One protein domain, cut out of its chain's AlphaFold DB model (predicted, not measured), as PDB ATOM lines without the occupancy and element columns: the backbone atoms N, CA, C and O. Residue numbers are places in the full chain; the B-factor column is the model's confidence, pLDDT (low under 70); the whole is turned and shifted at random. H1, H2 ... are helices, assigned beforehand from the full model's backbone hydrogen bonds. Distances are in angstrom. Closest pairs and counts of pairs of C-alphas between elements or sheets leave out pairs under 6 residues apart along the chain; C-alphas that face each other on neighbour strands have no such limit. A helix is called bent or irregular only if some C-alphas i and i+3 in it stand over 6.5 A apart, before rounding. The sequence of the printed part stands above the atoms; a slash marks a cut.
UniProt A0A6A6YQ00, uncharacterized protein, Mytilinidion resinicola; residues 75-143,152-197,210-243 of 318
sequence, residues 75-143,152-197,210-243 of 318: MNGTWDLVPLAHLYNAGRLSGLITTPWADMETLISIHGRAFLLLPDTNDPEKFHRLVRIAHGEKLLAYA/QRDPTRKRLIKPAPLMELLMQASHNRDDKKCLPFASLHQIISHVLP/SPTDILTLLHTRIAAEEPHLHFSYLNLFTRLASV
ATOM      1  N   MET A  75       8.429   8.520 -30.275       82.44
ATOM      2  CA  MET A  75       8.696   7.135 -30.684       82.44
ATOM      3  C   MET A  75       8.293   6.868 -32.143       82.44
ATOM      4  O   MET A  75       9.033   6.243 -32.900       82.44
ATOM      5  N   ASN A  76       7.141   7.389 -32.569       83.50
ATOM      6  CA  ASN A  76       6.695   7.338 -33.963       83.50
ATOM      7  C   ASN A  76       7.562   8.200 -34.894       83.50
ATOM      8  O   ASN A  76       7.676   7.907 -36.083       83.50
ATOM      9  N   GLY A  77       8.132   9.283 -34.367       75.44
ATOM     10  CA  GLY A  77       8.936  10.253 -35.096       75.44
ATOM     11  C   GLY A  77      10.377   9.817 -35.339       75.44
ATOM     12  O   GLY A  77      10.959  10.289 -36.316       75.44
ATOM     13  N   THR A  78      10.939   8.932 -34.507       69.94
ATOM     14  CA  THR A  78      12.287   8.366 -34.711       69.94
ATOM     15  C   THR A  78      12.298   7.006 -35.385       69.94
ATOM     16  O   THR A  78      13.310   6.655 -35.972       69.94
ATOM     17  N   TRP A  79      11.139   6.344 -35.481       66.75
ATOM     18  CA  TRP A  79      10.937   5.135 -36.297       66.75
ATOM     19  C   TRP A  79      11.641   3.891 -35.758       66.75
ATOM     20  O   TRP A  79      11.537   2.820 -36.352       66.75
ATOM     21  N   ASP A  80      12.287   4.003 -34.601       72.88
ATOM     22  CA  ASP A  80      13.159   2.958 -34.076       72.88
ATOM     23  C   ASP A  80      12.400   1.865 -33.329       72.88
ATOM     24  O   ASP A  80      12.917   0.762 -33.172       72.88
ATOM     25  N   LEU A  81      11.167   2.126 -32.873       82.81
ATOM     26  CA  LEU A  81      10.506   1.204 -31.948       82.81
ATOM     27  C   LEU A  81      10.239  -0.171 -32.565       82.81
ATOM     28  O   LEU A  81      10.546  -1.190 -31.951       82.81
ATOM     29  N   VAL A  82       9.643  -0.217 -33.758       83.12
ATOM     30  CA  VAL A  82       9.314  -1.496 -34.401       83.12
ATOM     31  C   VAL A  82      10.590  -2.271 -34.764       83.12
ATOM     32  O   VAL A  82      10.692  -3.426 -34.346       83.12
ATOM     33  N   PRO A  83      11.599  -1.683 -35.444       79.50
ATOM     34  CA  PRO A  83      12.906  -2.322 -35.620       79.50
ATOM     35  C   PRO A  83      13.517  -2.858 -34.326       79.50
ATOM     36  O   PRO A  83      14.053  -3.964 -34.308       79.50
ATOM     37  N   LEU A  84      13.424  -2.094 -33.240       84.00
ATOM     38  CA  LEU A  84      13.987  -2.464 -31.953       84.00
ATOM     39  C   LEU A  84      13.227  -3.628 -31.303       84.00
ATOM     40  O   LEU A  84      13.855  -4.548 -30.785       84.00
ATOM     41  N   ALA A  85      11.897  -3.642 -31.388       87.88
ATOM     42  CA  ALA A  85      11.087  -4.776 -30.951       87.88
ATOM     43  C   ALA A  85      11.420  -6.041 -31.761       87.88
ATOM     44  O   ALA A  85      11.532  -7.134 -31.200       87.88
ATOM     45  N   HIS A  86      11.655  -5.900 -33.071       84.81
ATOM     46  CA  HIS A  86      12.139  -6.990 -33.917       84.81
ATOM     47  C   HIS A  86      13.532  -7.472 -33.503       84.81
ATOM     48  O   HIS A  86      13.745  -8.678 -33.397       84.81
ATOM     49  N   LEU A  87      14.462  -6.556 -33.236       83.94
ATOM     50  CA  LEU A  87      15.810  -6.879 -32.779       83.94
ATOM     51  C   LEU A  87      15.780  -7.643 -31.452       83.94
ATOM     52  O   LEU A  87      16.422  -8.685 -31.316       83.94
ATOM     53  N   TYR A  88      14.999  -7.145 -30.497       87.19
ATOM     54  CA  TYR A  88      14.790  -7.788 -29.211       87.19
ATOM     55  C   TYR A  88      14.222  -9.202 -29.388       87.19
ATOM     56  O   TYR A  88      14.806 -10.170 -28.904       87.19
ATOM     57  N   ASN A  89      13.144  -9.351 -30.164       89.44
ATOM     58  CA  ASN A  89      12.525 -10.650 -30.429       89.44
ATOM     59  C   ASN A  89      13.494 -11.623 -31.131       89.44
ATOM     60  O   ASN A  89      13.569 -12.788 -30.749       89.44
ATOM     61  N   ALA A  90      14.292 -11.156 -32.097       83.81
ATOM     62  CA  ALA A  90      15.330 -11.966 -32.743       83.81
ATOM     63  C   ALA A  90      16.410 -12.415 -31.746       83.81
ATOM     64  O   ALA A  90      16.829 -13.574 -31.755       83.81
ATOM     65  N   GLY A  91      16.836 -11.515 -30.855       83.00
ATOM     66  CA  GLY A  91      17.782 -11.813 -29.784       83.00
ATOM     67  C   GLY A  91      17.250 -12.857 -28.800       83.00
ATOM     68  O   GLY A  91      17.993 -13.771 -28.438       83.00
ATOM     69  N   ARG A  92      15.965 -12.775 -28.426       88.00
ATOM     70  CA  ARG A  92      15.275 -13.770 -27.586       88.00
ATOM     71  C   ARG A  92      15.194 -15.134 -28.276       88.00
ATOM     72  O   ARG A  92      15.626 -16.125 -27.698       88.00
ATOM     73  N   LEU A  93      14.733 -15.183 -29.530       87.38
ATOM     74  CA  LEU A  93      14.625 -16.428 -30.309       87.38
ATOM     75  C   LEU A  93      15.988 -17.079 -30.592       87.38
ATOM     76  O   LEU A  93      16.085 -18.298 -30.692       87.38
ATOM     77  N   SER A  94      17.046 -16.277 -30.711       82.31
ATOM     78  CA  SER A  94      18.416 -16.759 -30.930       82.31
ATOM     79  C   SER A  94      19.136 -17.185 -29.643       82.31
ATOM     80  O   SER A  94      20.298 -17.585 -29.718       82.31
ATOM     81  N   GLY A  95      18.514 -17.023 -28.469       83.81
ATOM     82  CA  GLY A  95      19.158 -17.245 -27.170       83.81
ATOM     83  C   GLY A  95      20.283 -16.253 -26.842       83.81
ATOM     84  O   GLY A  95      21.079 -16.504 -25.944       83.81
ATOM     85  N   LEU A  96      20.380 -15.133 -27.571       78.94
ATOM     86  CA  LEU A  96      21.392 -14.092 -27.343       78.94
ATOM     87  C   LEU A  96      21.004 -13.151 -26.201       78.94
ATOM     88  O   LEU A  96      21.875 -12.610 -25.530       78.94
ATOM     89  N   ILE A  97      19.700 -12.959 -26.004       83.56
ATOM     90  CA  ILE A  97      19.134 -12.189 -24.899       83.56
ATOM     91  C   ILE A  97      18.537 -13.189 -23.919       83.56
ATOM     92  O   ILE A  97      17.447 -13.718 -24.144       83.56
ATOM     93  N   THR A  98      19.256 -13.471 -22.839       85.12
ATOM     94  CA  THR A  98      18.801 -14.390 -21.788       85.12
ATOM     95  C   THR A  98      17.892 -13.683 -20.789       85.12
ATOM     96  O   THR A  98      16.862 -14.234 -20.397       85.12
ATOM     97  N   THR A  99      18.211 -12.435 -20.449       87.44
ATOM     98  CA  THR A  99      17.431 -11.592 -19.542       87.44
ATOM     99  C   THR A  99      16.359 -10.800 -20.297       87.44
ATOM    100  O   THR A  99      16.673 -10.141 -21.288       87.44
ATOM    101  N   PRO A 100      15.083 -10.863 -19.875       87.38
ATOM    102  CA  PRO A 100      14.026 -10.109 -20.529       87.38
ATOM    103  C   PRO A 100      14.209  -8.608 -20.292       87.38
ATOM    104  O   PRO A 100      14.495  -8.172 -19.177       87.38
ATOM    105  N   TRP A 101      13.999  -7.809 -21.334       88.31
ATOM    106  CA  TRP A 101      13.936  -6.360 -21.196       88.31
ATOM    107  C   TRP A 101      12.509  -5.969 -20.824       88.31
ATOM    108  O   TRP A 101      11.625  -5.954 -21.678       88.31
ATOM    109  N   ALA A 102      12.289  -5.664 -19.544       88.56
ATOM    110  CA  ALA A 102      10.958  -5.430 -18.983       88.56
ATOM    111  C   ALA A 102      10.127  -4.398 -19.769       88.56
ATOM    112  O   ALA A 102       8.962  -4.664 -20.068       88.56
ATOM    113  N   ASP A 103      10.720  -3.266 -20.169       87.62
ATOM    114  CA  ASP A 103      10.004  -2.240 -20.943       87.62
ATOM    115  C   ASP A 103       9.564  -2.772 -22.314       87.62
ATOM    116  O   ASP A 103       8.446  -2.507 -22.752       87.62
ATOM    117  N   MET A 104      10.420  -3.549 -22.986       88.62
ATOM    118  CA  MET A 104      10.120  -4.111 -24.302       88.62
ATOM    119  C   MET A 104       9.088  -5.239 -24.225       88.62
ATOM    120  O   MET A 104       8.194  -5.301 -25.062       88.62
ATOM    121  N   GLU A 105       9.154  -6.100 -23.209       92.56
ATOM    122  CA  GLU A 105       8.115  -7.112 -22.966       92.56
ATOM    123  C   GLU A 105       6.763  -6.455 -22.675       92.56
ATOM    124  O   GLU A 105       5.740  -6.850 -23.235       92.56
ATOM    125  N   THR A 106       6.763  -5.394 -21.863       91.38
ATOM    126  CA  THR A 106       5.556  -4.618 -21.563       91.38
ATOM    127  C   THR A 106       4.997  -3.982 -22.834       91.38
ATOM    128  O   THR A 106       3.813  -4.120 -23.124       91.38
ATOM    129  N   LEU A 107       5.850  -3.368 -23.653       90.75
ATOM    130  CA  LEU A 107       5.471  -2.799 -24.943       90.75
ATOM    131  C   LEU A 107       4.862  -3.847 -25.894       90.75
ATOM    132  O   LEU A 107       3.834  -3.597 -26.530       90.75
ATOM    133  N   ILE A 108       5.478  -5.029 -25.990       91.75
ATOM    134  CA  ILE A 108       4.984  -6.138 -26.815       91.75
ATOM    135  C   ILE A 108       3.647  -6.659 -26.284       91.75
ATOM    136  O   ILE A 108       2.767  -6.971 -27.084       91.75
ATOM    137  N   SER A 109       3.477  -6.728 -24.964       91.75
ATOM    138  CA  SER A 109       2.221  -7.124 -24.324       91.75
ATOM    139  C   SER A 109       1.101  -6.119 -24.596       91.75
ATOM    140  O   SER A 109      -0.016  -6.518 -24.904       91.75
ATOM    141  N   ILE A 110       1.407  -4.824 -24.506       89.44
ATOM    142  CA  ILE A 110       0.473  -3.712 -24.704       89.44
ATOM    143  C   ILE A 110      -0.011  -3.661 -26.157       89.44
ATOM    144  O   ILE A 110      -1.208  -3.653 -26.427       89.44
ATOM    145  N   HIS A 111       0.904  -3.642 -27.126       87.75
ATOM    146  CA  HIS A 111       0.513  -3.511 -28.533       87.75
ATOM    147  C   HIS A 111       0.173  -4.839 -29.205       87.75
ATOM    148  O   HIS A 111      -0.512  -4.863 -30.227       87.75
ATOM    149  N   GLY A 112       0.647  -5.947 -28.648       89.06
ATOM    150  CA  GLY A 112       0.508  -7.271 -29.226       89.06
ATOM    151  C   GLY A 112       1.517  -7.548 -30.343       89.06
ATOM    152  O   GLY A 112       1.878  -6.698 -31.165       89.06
ATOM    153  N   ARG A 113       1.927  -8.816 -30.430       90.69
ATOM    154  CA  ARG A 113       2.881  -9.314 -31.439       90.69
ATOM    155  C   ARG A 113       2.387  -9.108 -32.875       90.69
ATOM    156  O   ARG A 113       3.181  -8.789 -33.753       90.69
ATOM    157  N   ALA A 114       1.077  -9.234 -33.108       87.00
ATOM    158  CA  ALA A 114       0.462  -9.057 -34.427       87.00
ATOM    159  C   ALA A 114       0.492  -7.597 -34.915       87.00
ATOM    160  O   ALA A 114       0.618  -7.337 -36.114       87.00
ATOM    161  N   PHE A 115       0.396  -6.631 -33.998       86.06
ATOM    162  CA  PHE A 115       0.531  -5.223 -34.348       86.06
ATOM    163  C   PHE A 115       1.977  -4.895 -34.725       86.06
ATOM    164  O   PHE A 115       2.213  -4.311 -35.784       86.06
ATOM    165  N   LEU A 116       2.922  -5.346 -33.895       86.25
ATOM    166  CA  LEU A 116       4.362  -5.150 -34.080       86.25
ATOM    167  C   LEU A 116       4.977  -6.052 -35.163       86.25
ATOM    168  O   LEU A 116       6.158  -5.917 -35.449       86.25
ATOM    169  N   LEU A 117       4.188  -6.949 -35.772       87.94
ATOM    170  CA  LEU A 117       4.619  -7.902 -36.801       87.94
ATOM    171  C   LEU A 117       5.800  -8.785 -36.365       87.94
ATOM    172  O   LEU A 117       6.647  -9.148 -37.179       87.94
ATOM    173  N   LEU A 118       5.853  -9.167 -35.089       88.62
ATOM    174  CA  LEU A 118       6.948  -9.982 -34.570       88.62
ATOM    175  C   LEU A 118       6.827 -11.432 -35.064       88.62
ATOM    176  O   LEU A 118       5.788 -12.056 -34.847       88.62
ATOM    177  N   PRO A 119       7.861 -11.997 -35.712       85.38
ATOM    178  CA  PRO A 119       7.841 -13.392 -36.130       85.38
ATOM    179  C   PRO A 119       8.065 -14.335 -34.941       85.38
ATOM    180  O   PRO A 119       8.782 -14.013 -33.993       85.38
ATOM    181  N   ASP A 120       7.502 -15.538 -35.034       88.25
ATOM    182  CA  ASP A 120       7.685 -16.600 -34.030       88.25
ATOM    183  C   ASP A 120       8.891 -17.503 -34.324       88.25
ATOM    184  O   ASP A 120       9.290 -18.318 -33.499       88.25
ATOM    185  N   THR A 121       9.488 -17.350 -35.505       86.81
ATOM    186  CA  THR A 121      10.626 -18.138 -35.981       86.81
ATOM    187  C   THR A 121      11.834 -17.243 -36.217       86.81
ATOM    188  O   THR A 121      11.694 -16.101 -36.661       86.81
ATOM    189  N   ASN A 122      13.033 -17.777 -35.979       80.44
ATOM    190  CA  ASN A 122      14.295 -17.070 -36.200       80.44
ATOM    191  C   ASN A 122      14.737 -17.095 -37.675       80.44
ATOM    192  O   ASN A 122      15.844 -17.518 -37.996       80.44
ATOM    193  N   ASP A 123      13.835 -16.706 -38.577       82.25
ATOM    194  CA  ASP A 123      14.102 -16.649 -40.015       82.25
ATOM    195  C   ASP A 123      14.471 -15.208 -40.426       82.25
ATOM    196  O   ASP A 123      13.608 -14.320 -40.364       82.25
ATOM    197  N   PRO A 124      15.727 -14.947 -40.838       76.06
ATOM    198  CA  PRO A 124      16.199 -13.601 -41.148       76.06
ATOM    199  C   PRO A 124      15.447 -12.959 -42.321       76.06
ATOM    200  O   PRO A 124      15.207 -11.749 -42.295       76.06
ATOM    201  N   GLU A 125      15.021 -13.737 -43.321       78.38
ATOM    202  CA  GLU A 125      14.285 -13.195 -44.469       78.38
ATOM    203  C   GLU A 125      12.887 -12.736 -44.059       78.38
ATOM    204  O   GLU A 125      12.428 -11.653 -44.443       78.38
ATOM    205  N   LYS A 126      12.221 -13.536 -43.222       80.62
ATOM    206  CA  LYS A 126      10.918 -13.194 -42.650       80.62
ATOM    207  C   LYS A 126      11.013 -11.961 -41.755       80.62
ATOM    208  O   LYS A 126      10.164 -11.078 -41.866       80.62
ATOM    209  N   PHE A 127      12.057 -11.849 -40.932       78.56
ATOM    210  CA  PHE A 127      12.327 -10.645 -40.138       78.56
ATOM    211  C   PHE A 127      12.478  -9.408 -41.021       78.56
ATOM    212  O   PHE A 127      11.767  -8.422 -40.821       78.56
ATOM    213  N   HIS A 128      13.355  -9.473 -42.023       77.31
ATOM    214  CA  HIS A 128      13.609  -8.358 -42.931       77.31
ATOM    215  C   HIS A 128      12.328  -7.909 -43.650       77.31
ATOM    216  O   HIS A 128      12.018  -6.717 -43.696       77.31
ATOM    217  N   ARG A 129      11.536  -8.867 -44.146       82.81
ATOM    218  CA  ARG A 129      10.247  -8.612 -44.800       82.81
ATOM    219  C   ARG A 129       9.251  -7.921 -43.868       82.81
ATOM    220  O   ARG A 129       8.642  -6.927 -44.257       82.81
ATOM    221  N   LEU A 130       9.077  -8.426 -42.648       83.69
ATOM    222  CA  LEU A 130       8.096  -7.895 -41.693       83.69
ATOM    223  C   LEU A 130       8.468  -6.498 -41.193       83.69
ATOM    224  O   LEU A 130       7.599  -5.626 -41.154       83.69
ATOM    225  N   VAL A 131       9.755  -6.252 -40.928       81.06
ATOM    226  CA  VAL A 131      10.255  -4.906 -40.612       81.06
ATOM    227  C   VAL A 131       9.908  -3.957 -41.753       81.06
ATOM    228  O   VAL A 131       9.297  -2.916 -41.532       81.06
ATOM    229  N   ARG A 132      10.211  -4.318 -42.999       79.69
ATOM    230  CA  ARG A 132       9.923  -3.466 -44.159       79.69
ATOM    231  C   ARG A 132       8.430  -3.185 -44.354       79.69
ATOM    232  O   ARG A 132       8.058  -2.048 -44.648       79.69
ATOM    233  N   ILE A 133       7.573  -4.177 -44.116       82.31
ATOM    234  CA  ILE A 133       6.115  -3.996 -44.110       82.31
ATOM    235  C   ILE A 133       5.694  -3.007 -43.015       82.31
ATOM    236  O   ILE A 133       4.887  -2.117 -43.283       82.31
ATOM    237  N   ALA A 134       6.261  -3.095 -41.807       79.62
ATOM    238  CA  ALA A 134       5.971  -2.141 -40.735       79.62
ATOM    239  C   ALA A 134       6.337  -0.691 -41.113       79.62
ATOM    240  O   ALA A 134       5.625   0.244 -40.739       79.62
ATOM    241  N   HIS A 135       7.380  -0.512 -41.934       74.62
ATOM    242  CA  HIS A 135       7.820   0.786 -42.465       74.62
ATOM    243  C   HIS A 135       6.999   1.282 -43.670       74.62
ATOM    244  O   HIS A 135       7.351   2.296 -44.283       74.62
ATOM    245  N   GLY A 136       5.890   0.614 -44.000       78.12
ATOM    246  CA  GLY A 136       4.949   1.047 -45.032       78.12
ATOM    247  C   GLY A 136       5.235   0.489 -46.425       78.12
ATOM    248  O   GLY A 136       4.744   1.033 -47.417       78.12
ATOM    249  N   GLU A 137       6.020  -0.584 -46.547       79.75
ATOM    250  CA  GLU A 137       6.109  -1.304 -47.818       79.75
ATOM    251  C   GLU A 137       4.837  -2.099 -48.108       79.75
ATOM    252  O   GLU A 137       4.224  -2.715 -47.234       79.75
ATOM    253  N   LYS A 138       4.422  -2.081 -49.376       79.06
ATOM    254  CA  LYS A 138       3.222  -2.789 -49.820       79.06
ATOM    255  C   LYS A 138       3.460  -4.300 -49.772       79.06
ATOM    256  O   LYS A 138       4.442  -4.786 -50.321       79.06
ATOM    257  N   LEU A 139       2.498  -5.053 -49.230       76.88
ATOM    258  CA  LEU A 139       2.509  -6.526 -49.251       76.88
ATOM    259  C   LEU A 139       2.639  -7.097 -50.673       76.88
ATOM    260  O   LEU A 139       3.279  -8.123 -50.869       76.88
ATOM    261  N   LEU A 140       2.081  -6.393 -51.664       76.38
ATOM    262  CA  LEU A 140       2.159  -6.759 -53.080       76.38
ATOM    263  C   LEU A 140       3.599  -6.816 -53.614       76.38
ATOM    264  O   LEU A 140       3.847  -7.565 -54.551       76.38
ATOM    265  N   ALA A 141       4.547  -6.094 -53.003       74.44
ATOM    266  CA  ALA A 141       5.964  -6.160 -53.369       74.44
ATOM    267  C   ALA A 141       6.616  -7.513 -53.020       74.44
ATOM    268  O   ALA A 141       7.721  -7.793 -53.465       74.44
ATOM    269  N   TYR A 142       5.940  -8.348 -52.224       74.69
ATOM    270  CA  TYR A 142       6.407  -9.672 -51.811       74.69
ATOM    271  C   TYR A 142       5.580 -10.812 -52.424       74.69
ATOM    272  O   TYR A 142       5.774 -11.974 -52.062       74.69
ATOM    273  N   ALA A 143       4.638 -10.498 -53.321       79.31
ATOM    274  CA  ALA A 143       3.886 -11.504 -54.061       79.31
ATOM    275  C   ALA A 143       4.785 -12.176 -55.111       79.31
ATOM    276  O   ALA A 143       5.650 -11.527 -55.698       79.31
ATOM    277  N   GLN A 152       7.801   0.467 -53.849       64.31
ATOM    278  CA  GLN A 152       7.037   1.650 -53.467       64.31
ATOM    279  C   GLN A 152       6.738   1.616 -51.966       64.31
ATOM    280  O   GLN A 152       5.981   0.766 -51.490       64.31
ATOM    281  N   ARG A 153       7.305   2.577 -51.233       65.25
ATOM    282  CA  ARG A 153       6.951   2.852 -49.838       65.25
ATOM    283  C   ARG A 153       5.778   3.814 -49.791       65.25
ATOM    284  O   ARG A 153       5.815   4.869 -50.416       65.25
ATOM    285  N   ASP A 154       4.760   3.453 -49.028       69.06
ATOM    286  CA  ASP A 154       3.614   4.306 -48.767       69.06
ATOM    287  C   ASP A 154       3.715   4.852 -47.334       69.06
ATOM    288  O   ASP A 154       3.592   4.082 -46.374       69.06
ATOM    289  N   PRO A 155       3.958   6.163 -47.150       65.44
ATOM    290  CA  PRO A 155       4.059   6.745 -45.822       65.44
ATOM    291  C   PRO A 155       2.762   6.650 -45.011       65.44
ATOM    292  O   PRO A 155       2.819   6.701 -43.787       65.44
ATOM    293  N   THR A 156       1.612   6.456 -45.655       67.44
ATOM    294  CA  THR A 156       0.324   6.322 -44.963       67.44
ATOM    295  C   THR A 156       0.105   4.930 -44.366       67.44
ATOM    296  O   THR A 156      -0.666   4.775 -43.425       67.44
ATOM    297  N   ARG A 157       0.821   3.909 -44.860       64.88
ATOM    298  CA  ARG A 157       0.704   2.508 -44.404       64.88
ATOM    299  C   ARG A 157       1.617   2.159 -43.236       64.88
ATOM    300  O   ARG A 157       1.730   0.996 -42.855       64.88
ATOM    301  N   LYS A 158       2.306   3.158 -42.703       67.44
ATOM    302  CA  LYS A 158       3.282   2.987 -41.639       67.44
ATOM    303  C   LYS A 158       2.570   2.636 -40.347       67.44
ATOM    304  O   LYS A 158       1.572   3.261 -39.987       67.44
ATOM    305  N   ARG A 159       3.074   1.612 -39.660       68.62
ATOM    306  CA  ARG A 159       2.511   1.191 -38.378       68.62
ATOM    307  C   ARG A 159       3.016   2.126 -37.296       68.62
ATOM    308  O   ARG A 159       4.118   1.968 -36.789       68.62
ATOM    309  N   LEU A 160       2.197   3.125 -37.002       77.00
ATOM    310  CA  LEU A 160       2.425   4.072 -35.924       77.00
ATOM    311  C   LEU A 160       1.747   3.558 -34.666       77.00
ATOM    312  O   LEU A 160       0.582   3.159 -34.713       77.00
ATOM    313  N   ILE A 161       2.468   3.609 -33.551       82.25
ATOM    314  CA  ILE A 161       1.896   3.421 -32.224       82.25
ATOM    315  C   ILE A 161       0.739   4.400 -32.079       82.25
ATOM    316  O   ILE A 161       0.894   5.595 -32.345       82.25
ATOM    317  N   LYS A 162      -0.412   3.894 -31.656       79.94
ATOM    318  CA  LYS A 162      -1.560   4.730 -31.332       79.94
ATOM    319  C   LYS A 162      -1.721   4.807 -29.817       79.94
ATOM    320  O   LYS A 162      -1.407   3.822 -29.140       79.94
ATOM    321  N   PRO A 163      -2.189   5.950 -29.288       77.44
ATOM    322  CA  PRO A 163      -2.632   6.019 -27.903       77.44
ATOM    323  C   PRO A 163      -3.771   5.024 -27.658       77.44
ATOM    324  O   PRO A 163      -4.406   4.533 -28.594       77.44
ATOM    325  N   ALA A 164      -4.014   4.718 -26.384       79.38
ATOM    326  CA  ALA A 164      -5.159   3.910 -25.993       79.38
ATOM    327  C   ALA A 164      -6.463   4.576 -26.495       79.38
ATOM    328  O   ALA A 164      -6.564   5.806 -26.409       79.38
ATOM    329  N   PRO A 165      -7.437   3.823 -27.036       78.94
ATOM    330  CA  PRO A 165      -8.647   4.397 -27.630       78.94
ATOM    331  C   PRO A 165      -9.401   5.352 -26.700       78.94
ATOM    332  O   PRO A 165      -9.807   6.435 -27.123       78.94
ATOM    333  N   LEU A 166      -9.540   5.004 -25.417       77.81
ATOM    334  CA  LEU A 166     -10.187   5.873 -24.440       77.81
ATOM    335  C   LEU A 166      -9.372   7.144 -24.195       77.81
ATOM    336  O   LEU A 166      -9.947   8.227 -24.107       77.81
ATOM    337  N   MET A 167      -8.043   7.038 -24.121       75.56
ATOM    338  CA  MET A 167      -7.168   8.206 -23.985       75.56
ATOM    339  C   MET A 167      -7.286   9.132 -25.192       75.56
ATOM    340  O   MET A 167      -7.350  10.345 -25.022       75.56
ATOM    341  N   GLU A 168      -7.361   8.578 -26.400       79.50
ATOM    342  CA  GLU A 168      -7.556   9.358 -27.620       79.50
ATOM    343  C   GLU A 168      -8.878  10.136 -27.567       79.50
ATOM    344  O   GLU A 168      -8.890  11.345 -27.799       79.50
ATOM    345  N   LEU A 169      -9.972   9.478 -27.168       78.94
ATOM    346  CA  LEU A 169     -11.282  10.113 -26.998       78.94
ATOM    347  C   LEU A 169     -11.270  11.192 -25.905       78.94
ATOM    348  O   LEU A 169     -11.814  12.279 -26.102       78.94
ATOM    349  N   LEU A 170     -10.626  10.927 -24.765       74.81
ATOM    350  CA  LEU A 170     -10.500  11.891 -23.669       74.81
ATOM    351  C   LEU A 170      -9.637  13.093 -24.068       74.81
ATOM    352  O   LEU A 170      -9.984  14.236 -23.762       74.81
ATOM    353  N   MET A 171      -8.543  12.861 -24.791       72.81
ATOM    354  CA  MET A 171      -7.701  13.920 -25.337       72.81
ATOM    355  C   MET A 171      -8.469  14.767 -26.353       72.81
ATOM    356  O   MET A 171      -8.443  15.991 -26.243       72.81
ATOM    357  N   GLN A 172      -9.202  14.150 -27.283       74.56
ATOM    358  CA  GLN A 172     -10.053  14.858 -28.248       74.56
ATOM    359  C   GLN A 172     -11.126  15.698 -27.540       74.56
ATOM    360  O   GLN A 172     -11.313  16.871 -27.866       74.56
ATOM    361  N   ALA A 173     -11.772  15.142 -26.510       68.94
ATOM    362  CA  ALA A 173     -12.740  15.863 -25.686       68.94
ATOM    363  C   ALA A 173     -12.114  17.059 -24.945       68.94
ATOM    364  O   ALA A 173     -12.770  18.084 -24.759       68.94
ATOM    365  N   SER A 174     -10.848  16.944 -24.528       64.12
ATOM    366  CA  SER A 174     -10.112  18.023 -23.860       64.12
ATOM    367  C   SER A 174      -9.657  19.128 -24.823       64.12
ATOM    368  O   SER A 174      -9.733  20.299 -24.465       64.12
ATOM    369  N   HIS A 175      -9.245  18.774 -26.046       62.09
ATOM    370  CA  HIS A 175      -8.744  19.712 -27.058       62.09
ATOM    371  C   HIS A 175      -9.865  20.572 -27.657       62.09
ATOM    372  O   HIS A 175      -9.671  21.750 -27.930       62.09
ATOM    373  N   ASN A 176     -11.078  20.022 -27.764       58.19
ATOM    374  CA  ASN A 176     -12.258  20.760 -28.223       58.19
ATOM    375  C   ASN A 176     -12.753  21.835 -27.227       58.19
ATOM    376  O   ASN A 176     -13.748  22.501 -27.502       58.19
ATOM    377  N   ARG A 177     -12.092  22.032 -26.073       53.38
ATOM    378  CA  ARG A 177     -12.445  23.082 -25.097       53.38
ATOM    379  C   ARG A 177     -12.130  24.505 -25.561       53.38
ATOM    380  O   ARG A 177     -12.675  25.443 -24.977       53.38
ATOM    381  N   ASP A 178     -11.287  24.673 -26.578       53.06
ATOM    382  CA  ASP A 178     -11.017  25.998 -27.150       53.06
ATOM    383  C   ASP A 178     -12.271  26.596 -27.821       53.06
ATOM    384  O   ASP A 178     -12.449  27.818 -27.817       53.06
ATOM    385  N   ASP A 179     -13.226  25.751 -28.235       52.62
ATOM    386  CA  ASP A 179     -14.618  26.145 -28.470       52.62
ATOM    387  C   ASP A 179     -15.356  26.257 -27.120       52.62
ATOM    388  O   ASP A 179     -16.083  25.373 -26.667       52.62
ATOM    389  N   LYS A 180     -15.116  27.391 -26.453       48.22
ATOM    390  CA  LYS A 180     -15.428  27.785 -25.059       48.22
ATOM    391  C   LYS A 180     -16.849  27.569 -24.492       48.22
ATOM    392  O   LYS A 180     -17.155  28.174 -23.465       48.22
ATOM    393  N   LYS A 181     -17.758  26.789 -25.085       46.59
ATOM    394  CA  LYS A 181     -19.169  26.780 -24.644       46.59
ATOM    395  C   LYS A 181     -19.710  25.491 -24.044       46.59
ATOM    396  O   LYS A 181     -20.625  25.605 -23.240       46.59
ATOM    397  N   CYS A 182     -19.163  24.310 -24.311       46.72
ATOM    398  CA  CYS A 182     -19.620  23.061 -23.687       46.72
ATOM    399  C   CYS A 182     -18.518  22.001 -23.800       46.72
ATOM    400  O   CYS A 182     -17.846  21.941 -24.824       46.72
ATOM    401  N   LEU A 183     -18.389  21.099 -22.818       50.94
ATOM    402  CA  LEU A 183     -17.938  19.738 -23.143       50.94
ATOM    403  C   LEU A 183     -18.903  19.249 -24.230       50.94
ATOM    404  O   LEU A 183     -20.101  19.189 -23.935       50.94
ATOM    405  N   PRO A 184     -18.465  18.984 -25.473       53.69
ATOM    406  CA  PRO A 184     -19.401  18.615 -26.518       53.69
ATOM    407  C   PRO A 184     -20.148  17.380 -26.031       53.69
ATOM    408  O   PRO A 184     -19.531  16.364 -25.716       53.69
ATOM    409  N   PHE A 185     -21.475  17.450 -25.943       47.62
ATOM    410  CA  PHE A 185     -22.299  16.288 -25.596       47.62
ATOM    411  C   PHE A 185     -21.997  15.110 -26.549       47.62
ATOM    412  O   PHE A 185     -22.060  13.946 -26.163       47.62
ATOM    413  N   ALA A 186     -21.539  15.431 -27.768       49.66
ATOM    414  CA  ALA A 186     -20.964  14.511 -28.742       49.66
ATOM    415  C   ALA A 186     -19.752  13.711 -28.220       49.66
ATOM    416  O   ALA A 186     -19.667  12.520 -28.490       49.66
ATOM    417  N   SER A 187     -18.848  14.311 -27.439       62.69
ATOM    418  CA  SER A 187     -17.677  13.625 -26.874       62.69
ATOM    419  C   SER A 187     -18.058  12.656 -25.753       62.69
ATOM    420  O   SER A 187     -17.511  11.561 -25.683       62.69
ATOM    421  N   LEU A 188     -19.038  13.005 -24.911       65.06
ATOM    422  CA  LEU A 188     -19.573  12.067 -23.917       65.06
ATOM    423  C   LEU A 188     -20.329  10.923 -24.586       65.06
ATOM    424  O   LEU A 188     -20.148   9.775 -24.198       65.06
ATOM    425  N   HIS A 189     -21.122  11.211 -25.620       66.12
ATOM    426  CA  HIS A 189     -21.797  10.173 -26.391       66.12
ATOM    427  C   HIS A 189     -20.800   9.230 -27.078       66.12
ATOM    428  O   HIS A 189     -21.015   8.026 -27.046       66.12
ATOM    429  N   GLN A 190     -19.685   9.744 -27.611       71.12
ATOM    430  CA  GLN A 190     -18.602   8.937 -28.191       71.12
ATOM    431  C   GLN A 190     -17.901   8.053 -27.154       71.12
ATOM    432  O   GLN A 190     -17.639   6.881 -27.419       71.12
ATOM    433  N   ILE A 191     -17.627   8.590 -25.961       72.50
ATOM    434  CA  ILE A 191     -17.069   7.809 -24.849       72.50
ATOM    435  C   ILE A 191     -18.061   6.717 -24.442       72.50
ATOM    436  O   ILE A 191     -17.693   5.551 -24.356       72.50
ATOM    437  N   ILE A 192     -19.336   7.065 -24.265       73.56
ATOM    438  CA  ILE A 192     -20.395   6.122 -23.893       73.56
ATOM    439  C   ILE A 192     -20.576   5.047 -24.974       73.56
ATOM    440  O   ILE A 192     -20.653   3.868 -24.643       73.56
ATOM    441  N   SER A 193     -20.569   5.416 -26.257       75.25
ATOM    442  CA  SER A 193     -20.681   4.475 -27.376       75.25
ATOM    443  C   SER A 193     -19.460   3.570 -27.521       75.25
ATOM    444  O   SER A 193     -19.589   2.457 -28.013       75.25
ATOM    445  N   HIS A 194     -18.276   4.039 -27.117       72.25
ATOM    446  CA  HIS A 194     -17.055   3.232 -27.110       72.25
ATOM    447  C   HIS A 194     -17.024   2.252 -25.931       72.25
ATOM    448  O   HIS A 194     -16.524   1.132 -26.043       72.25
ATOM    449  N   VAL A 195     -17.567   2.676 -24.791       71.06
ATOM    450  CA  VAL A 195     -17.648   1.871 -23.574       71.06
ATOM    451  C   VAL A 195     -18.717   0.781 -23.722       71.06
ATOM    452  O   VAL A 195     -18.449  -0.365 -23.359       71.06
ATOM    453  N   LEU A 196     -19.876   1.102 -24.311       77.19
ATOM    454  CA  LEU A 196     -20.966   0.160 -24.576       77.19
ATOM    455  C   LEU A 196     -20.578  -0.878 -25.647       77.19
ATOM    456  O   LEU A 196     -20.076  -0.511 -26.709       77.19
ATOM    457  N   PRO A 197     -20.824  -2.182 -25.425       64.12
ATOM    458  CA  PRO A 197     -20.646  -3.178 -26.473       64.12
ATOM    459  C   PRO A 197     -21.598  -2.895 -27.644       64.12
ATOM    460  O   PRO A 197     -22.785  -2.639 -27.438       64.12
ATOM    461  N   SER A 210     -28.634   1.014 -16.980       83.50
ATOM    462  CA  SER A 210     -28.683   1.812 -15.762       83.50
ATOM    463  C   SER A 210     -27.379   2.618 -15.613       83.50
ATOM    464  O   SER A 210     -26.322   2.181 -16.082       83.50
ATOM    465  N   PRO A 211     -27.395   3.792 -14.955       80.81
ATOM    466  CA  PRO A 211     -26.183   4.588 -14.738       80.81
ATOM    467  C   PRO A 211     -25.058   3.797 -14.053       80.81
ATOM    468  O   PRO A 211     -23.880   4.003 -14.337       80.81
ATOM    469  N   THR A 212     -25.418   2.855 -13.180       82.81
ATOM    470  CA  THR A 212     -24.492   1.944 -12.500       82.81
ATOM    471  C   THR A 212     -23.842   0.939 -13.453       82.81
ATOM    472  O   THR A 212     -22.649   0.661 -13.316       82.81
ATOM    473  N   ASP A 213     -24.564   0.458 -14.465       81.88
ATOM    474  CA  ASP A 213     -24.010  -0.447 -15.481       81.88
ATOM    475  C   ASP A 213     -22.998   0.282 -16.369       81.88
ATOM    476  O   ASP A 213     -21.943  -0.252 -16.704       81.88
ATOM    477  N   ILE A 214     -23.273   1.546 -16.699       81.19
ATOM    478  CA  ILE A 214     -22.342   2.381 -17.466       81.19
ATOM    479  C   ILE A 214     -21.057   2.622 -16.666       81.19
ATOM    480  O   ILE A 214     -19.965   2.504 -17.216       81.19
ATOM    481  N   LEU A 215     -21.167   2.933 -15.370       79.56
ATOM    482  CA  LEU A 215     -20.002   3.175 -14.513       79.56
ATOM    483  C   LEU A 215     -19.149   1.922 -14.316       79.56
ATOM    484  O   LEU A 215     -17.923   2.003 -14.385       79.56
ATOM    485  N   THR A 216     -19.773   0.764 -14.099       83.94
ATOM    486  CA  THR A 216     -19.046  -0.508 -13.972       83.94
ATOM    487  C   THR A 216     -18.348  -0.874 -15.279       83.94
ATOM    488  O   THR A 216     -17.163  -1.204 -15.270       83.94
ATOM    489  N   LEU A 217     -19.022  -0.714 -16.418       83.69
ATOM    490  CA  LEU A 217     -18.437  -0.954 -17.733       83.69
ATOM    491  C   LEU A 217     -17.272   0.003 -18.024       83.69
ATOM    492  O   LEU A 217     -16.208  -0.429 -18.466       83.69
ATOM    493  N   LEU A 218     -17.425   1.285 -17.700       80.44
ATOM    494  CA  LEU A 218     -16.369   2.283 -17.844       80.44
ATOM    495  C   LEU A 218     -15.160   1.946 -16.963       80.44
ATOM    496  O   LEU A 218     -14.031   1.988 -17.442       80.44
ATOM    497  N   HIS A 219     -15.385   1.525 -15.717       83.06
ATOM    498  CA  HIS A 219     -14.318   1.067 -14.827       83.06
ATOM    499  C   HIS A 219     -13.570  -0.143 -15.406       83.06
ATOM    500  O   HIS A 219     -12.342  -0.153 -15.431       83.06
ATOM    501  N   THR A 220     -14.287  -1.142 -15.933       85.75
ATOM    502  CA  THR A 220     -13.643  -2.315 -16.559       85.75
ATOM    503  C   THR A 220     -12.830  -1.950 -17.801       85.75
ATOM    504  O   THR A 220     -11.750  -2.499 -18.009       85.75
ATOM    505  N   ARG A 221     -13.302  -0.992 -18.609       81.81
ATOM    506  CA  ARG A 221     -12.578  -0.501 -19.790       81.81
ATOM    507  C   ARG A 221     -11.337   0.295 -19.418       81.81
ATOM    508  O   ARG A 221     -10.291   0.069 -20.016       81.81
ATOM    509  N   ILE A 222     -11.432   1.162 -18.409       81.75
ATOM    510  CA  ILE A 222     -10.267   1.867 -17.869       81.75
ATOM    511  C   ILE A 222      -9.232   0.860 -17.376       81.75
ATOM    512  O   ILE A 222      -8.076   0.980 -17.756       81.75
ATOM    513  N   ALA A 223      -9.639  -0.155 -16.609       82.88
ATOM    514  CA  ALA A 223      -8.725  -1.187 -16.119       82.88
ATOM    515  C   ALA A 223      -8.053  -1.974 -17.263       82.88
ATOM    516  O   ALA A 223      -6.883  -2.334 -17.171       82.88
ATOM    517  N   ALA A 224      -8.764  -2.214 -18.371       84.06
ATOM    518  CA  ALA A 224      -8.197  -2.878 -19.544       84.06
ATOM    519  C   ALA A 224      -7.173  -2.007 -20.296       84.06
ATOM    520  O   ALA A 224      -6.200  -2.530 -20.835       84.06
ATOM    521  N   GLU A 225      -7.381  -0.689 -20.340       82.81
ATOM    522  CA  GLU A 225      -6.465   0.258 -20.990       82.81
ATOM    523  C   GLU A 225      -5.379   0.796 -20.052       82.81
ATOM    524  O   GLU A 225      -4.388   1.357 -20.514       82.81
ATOM    525  N   GLU A 226      -5.510   0.577 -18.746       82.50
ATOM    526  CA  GLU A 226      -4.569   1.003 -17.712       82.50
ATOM    527  C   GLU A 226      -3.093   0.710 -18.043       82.50
ATOM    528  O   GLU A 226      -2.272   1.616 -17.862       82.50
ATOM    529  N   PRO A 227      -2.720  -0.466 -18.598       83.94
ATOM    530  CA  PRO A 227      -1.336  -0.745 -18.978       83.94
ATOM    531  C   PRO A 227      -0.832   0.195 -20.076       83.94
ATOM    532  O   PRO A 227       0.310   0.647 -20.026       83.94
ATOM    533  N   HIS A 228      -1.691   0.525 -21.049       80.81
ATOM    534  CA  HIS A 228      -1.351   1.488 -22.092       80.81
ATOM    535  C   HIS A 228      -1.119   2.864 -21.481       80.81
ATOM    536  O   HIS A 228      -0.142   3.503 -21.837       80.81
ATOM    537  N   LEU A 229      -1.978   3.305 -20.556       77.44
ATOM    538  CA  LEU A 229      -1.908   4.642 -19.955       77.44
ATOM    539  C   LEU A 229      -0.649   4.842 -19.106       77.44
ATOM    540  O   LEU A 229      -0.048   5.917 -19.132       77.44
ATOM    541  N   HIS A 230      -0.241   3.806 -18.373       82.75
ATOM    542  CA  HIS A 230       0.908   3.862 -17.471       82.75
ATOM    543  C   HIS A 230       2.249   3.634 -18.169       82.75
ATOM    544  O   HIS A 230       3.300   3.914 -17.587       82.75
ATOM    545  N   PHE A 231       2.246   3.158 -19.416       87.75
ATOM    546  CA  PHE A 231       3.484   2.949 -20.145       87.75
ATOM    547  C   PHE A 231       4.166   4.280 -20.478       87.75
ATOM    548  O   PHE A 231       3.647   5.120 -21.220       87.75
ATOM    549  N   SER A 232       5.371   4.471 -19.939       86.94
ATOM    550  CA  SER A 232       6.145   5.692 -20.148       86.94
ATOM    551  C   SER A 232       6.944   5.621 -21.449       86.94
ATOM    552  O   SER A 232       8.150   5.369 -21.451       86.94
ATOM    553  N   TYR A 233       6.274   5.894 -22.577       86.81
ATOM    554  CA  TYR A 233       6.928   6.010 -23.891       86.81
ATOM    555  C   TYR A 233       8.068   7.033 -23.885       86.81
ATOM    556  O   TYR A 233       9.072   6.841 -24.564       86.81
ATOM    557  N   LEU A 234       7.936   8.104 -23.096       81.94
ATOM    558  CA  LEU A 234       8.979   9.115 -22.960       81.94
ATOM    559  C   LEU A 234      10.220   8.564 -22.247       81.94
ATOM    560  O   LEU A 234      11.327   8.838 -22.694       81.94
ATOM    561  N   ASN A 235      10.057   7.771 -21.183       83.12
ATOM    562  CA  ASN A 235      11.203   7.153 -20.508       83.12
ATOM    563  C   ASN A 235      11.863   6.084 -21.379       83.12
ATOM    564  O   ASN A 235      13.084   5.971 -21.383       83.12
ATOM    565  N   LEU A 236      11.071   5.318 -22.136       84.19
ATOM    566  CA  LEU A 236      11.632   4.405 -23.126       84.19
ATOM    567  C   LEU A 236      12.472   5.191 -24.139       84.19
ATOM    568  O   LEU A 236      13.631   4.860 -24.357       84.19
ATOM    569  N   PHE A 237      11.926   6.275 -24.690       80.00
ATOM    570  CA  PHE A 237      12.636   7.140 -25.626       80.00
ATOM    571  C   PHE A 237      13.945   7.696 -25.052       80.00
ATOM    572  O   PHE A 237      14.981   7.635 -25.709       80.00
ATOM    573  N   THR A 238      13.926   8.230 -23.827       75.06
ATOM    574  CA  THR A 238      15.131   8.797 -23.204       75.06
ATOM    575  C   THR A 238      16.188   7.734 -22.946       75.06
ATOM    576  O   THR A 238      17.356   8.004 -23.209       75.06
ATOM    577  N   ARG A 239      15.794   6.529 -22.513       75.38
ATOM    578  CA  ARG A 239      16.707   5.388 -22.343       75.38
ATOM    579  C   ARG A 239      17.331   4.954 -23.664       75.38
ATOM    580  O   ARG A 239      18.519   4.659 -23.702       75.38
ATOM    581  N   LEU A 240      16.559   4.954 -24.752       73.38
ATOM    582  CA  LEU A 240      17.078   4.667 -26.093       73.38
ATOM    583  C   LEU A 240      18.067   5.728 -26.564       73.38
ATOM    584  O   LEU A 240      19.109   5.393 -27.120       73.38
ATOM    585  N   ALA A 241      17.757   6.998 -26.317       65.50
ATOM    586  CA  ALA A 241      18.618   8.113 -26.681       65.50
ATOM    587  C   ALA A 241      19.890   8.198 -25.818       65.50
ATOM    588  O   ALA A 241      20.885   8.762 -26.266       65.50
ATOM    589  N   SER A 242      19.869   7.663 -24.593       59.47
ATOM    590  CA  SER A 242      21.018   7.668 -23.682       59.47
ATOM    591  C   SER A 242      22.000   6.524 -23.912       59.47
ATOM    592  O   SER A 242      23.051   6.520 -23.278       59.47
ATOM    593  N   VAL A 243      21.690   5.557 -24.786       60.97
ATOM    594  CA  VAL A 243      22.650   4.503 -25.136       60.97
ATOM    595  C   VAL A 243      23.845   5.172 -25.824       60.97
ATOM    596  O   VAL A 243      23.663   5.772 -26.887       60.97
TER     597      VAL A 243
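AT A GLANCE: This is residues 75 to 143, 152 to 197 and 210 to 243 of the 318 residues of an uncharacterized protein of Mytilinidion resinicola (UniProt A0A6A6YQ00). Two loosely joined lobes of helices make this model: in one, the helical hairpin of H6 and H7 has the long, kinked H8 crossing it, and the other holds H1 to H5 and H9. H8 reaches from the first lobe to the second, and the turn of the hairpin sticks out at residues 177 to 182. The printed part has 149 residues with nine named helices, H1 to H9 in order along the chain, and no named strand; the class is all helix. It is loose, with a radius of gyration of the C-alphas of 19.0 A and spans of 54 by 38 by 34 A.

HOW THE PARTS SIT: H8, residues 211 to 230, has a kink of 45 degrees near residue 224 and is irregular, with C-alphas 224 and 227 7.2 A apart. With residues 214 to 221 alone it touches H7, residues 185 to 195, about perpendicular at 78 degrees; the closest C-alphas are those of Val 195 and Leu 218, 5.9 A. H6, residues 165 to 178, is only just irregular: C-alphas 175 and 178 are 6.7 A apart. H6 and H7 form a helical hairpin, a shallow tilt of 5 degrees, opposite ways, closest at the C-alphas of Ala 173 and Ser 187, 5.5 A. H6 and H8 only just touch, with 3 pairs of C-alphas within 8 A, closest at Met 167 and Leu 229, 7.5 A. H3, residues 102 to 111, is close to H8 but not clearly touching; the C-alphas of Ile 110 and His 228 are 6.1 A apart. H2, residues 81 to 93, only just touches H3, with 3 pairs of C-alphas within 8 A, closest at Ala 85 and Met 104, 6.8 A. H2 touches H4, residues 124 to 134, at a shallow tilt of 23 degrees, opposite ways, closest at the C-alphas of Pro 83 and Val 131, 6.2 A. H5, residues 139 to 142, is close to H4 but not clearly touching, at 6.8 A between C-alphas 133 and 139. H1, residues 75 to 78, only just touches H9, residues 233 to 241, with 3 pairs within 8 A, closest at the C-alphas of Met 75 and Phe 237, 6.4 A. H2, H3, H4, H7 and H9 have every O i to N i+4 pair within hydrogen-bond range, H6 has 8 of 10 and H8 14 of 16; H1 and H5 are too short for such a pair.

IN THESE COORDINATES: H8 is 27.2 A from first to last C-alpha, H6 21.7 A and H2 18.2 A. C-alpha 75, where H1 begins, is at (8.696, 7.135, -30.684). H8 begins at C-alpha 211, (-26.183, 4.588, -14.738), and H9 ends at C-alpha 241, (18.618, 8.113, -26.681).

THE WHOLE: The two C-alphas farthest apart are those of Gly 95 and Lys 181, 58.4 A. Residues 144 to 151 and 198 to 209 are not printed; the gaps are 13.5 A and 14.3 A between C-alphas. Of the links that are printed whole, H3 to H4 is long. The mean pLDDT of the printed part is 77.5, and 31 residues are under 70, among them residues 152 to 159 and 173 to 189.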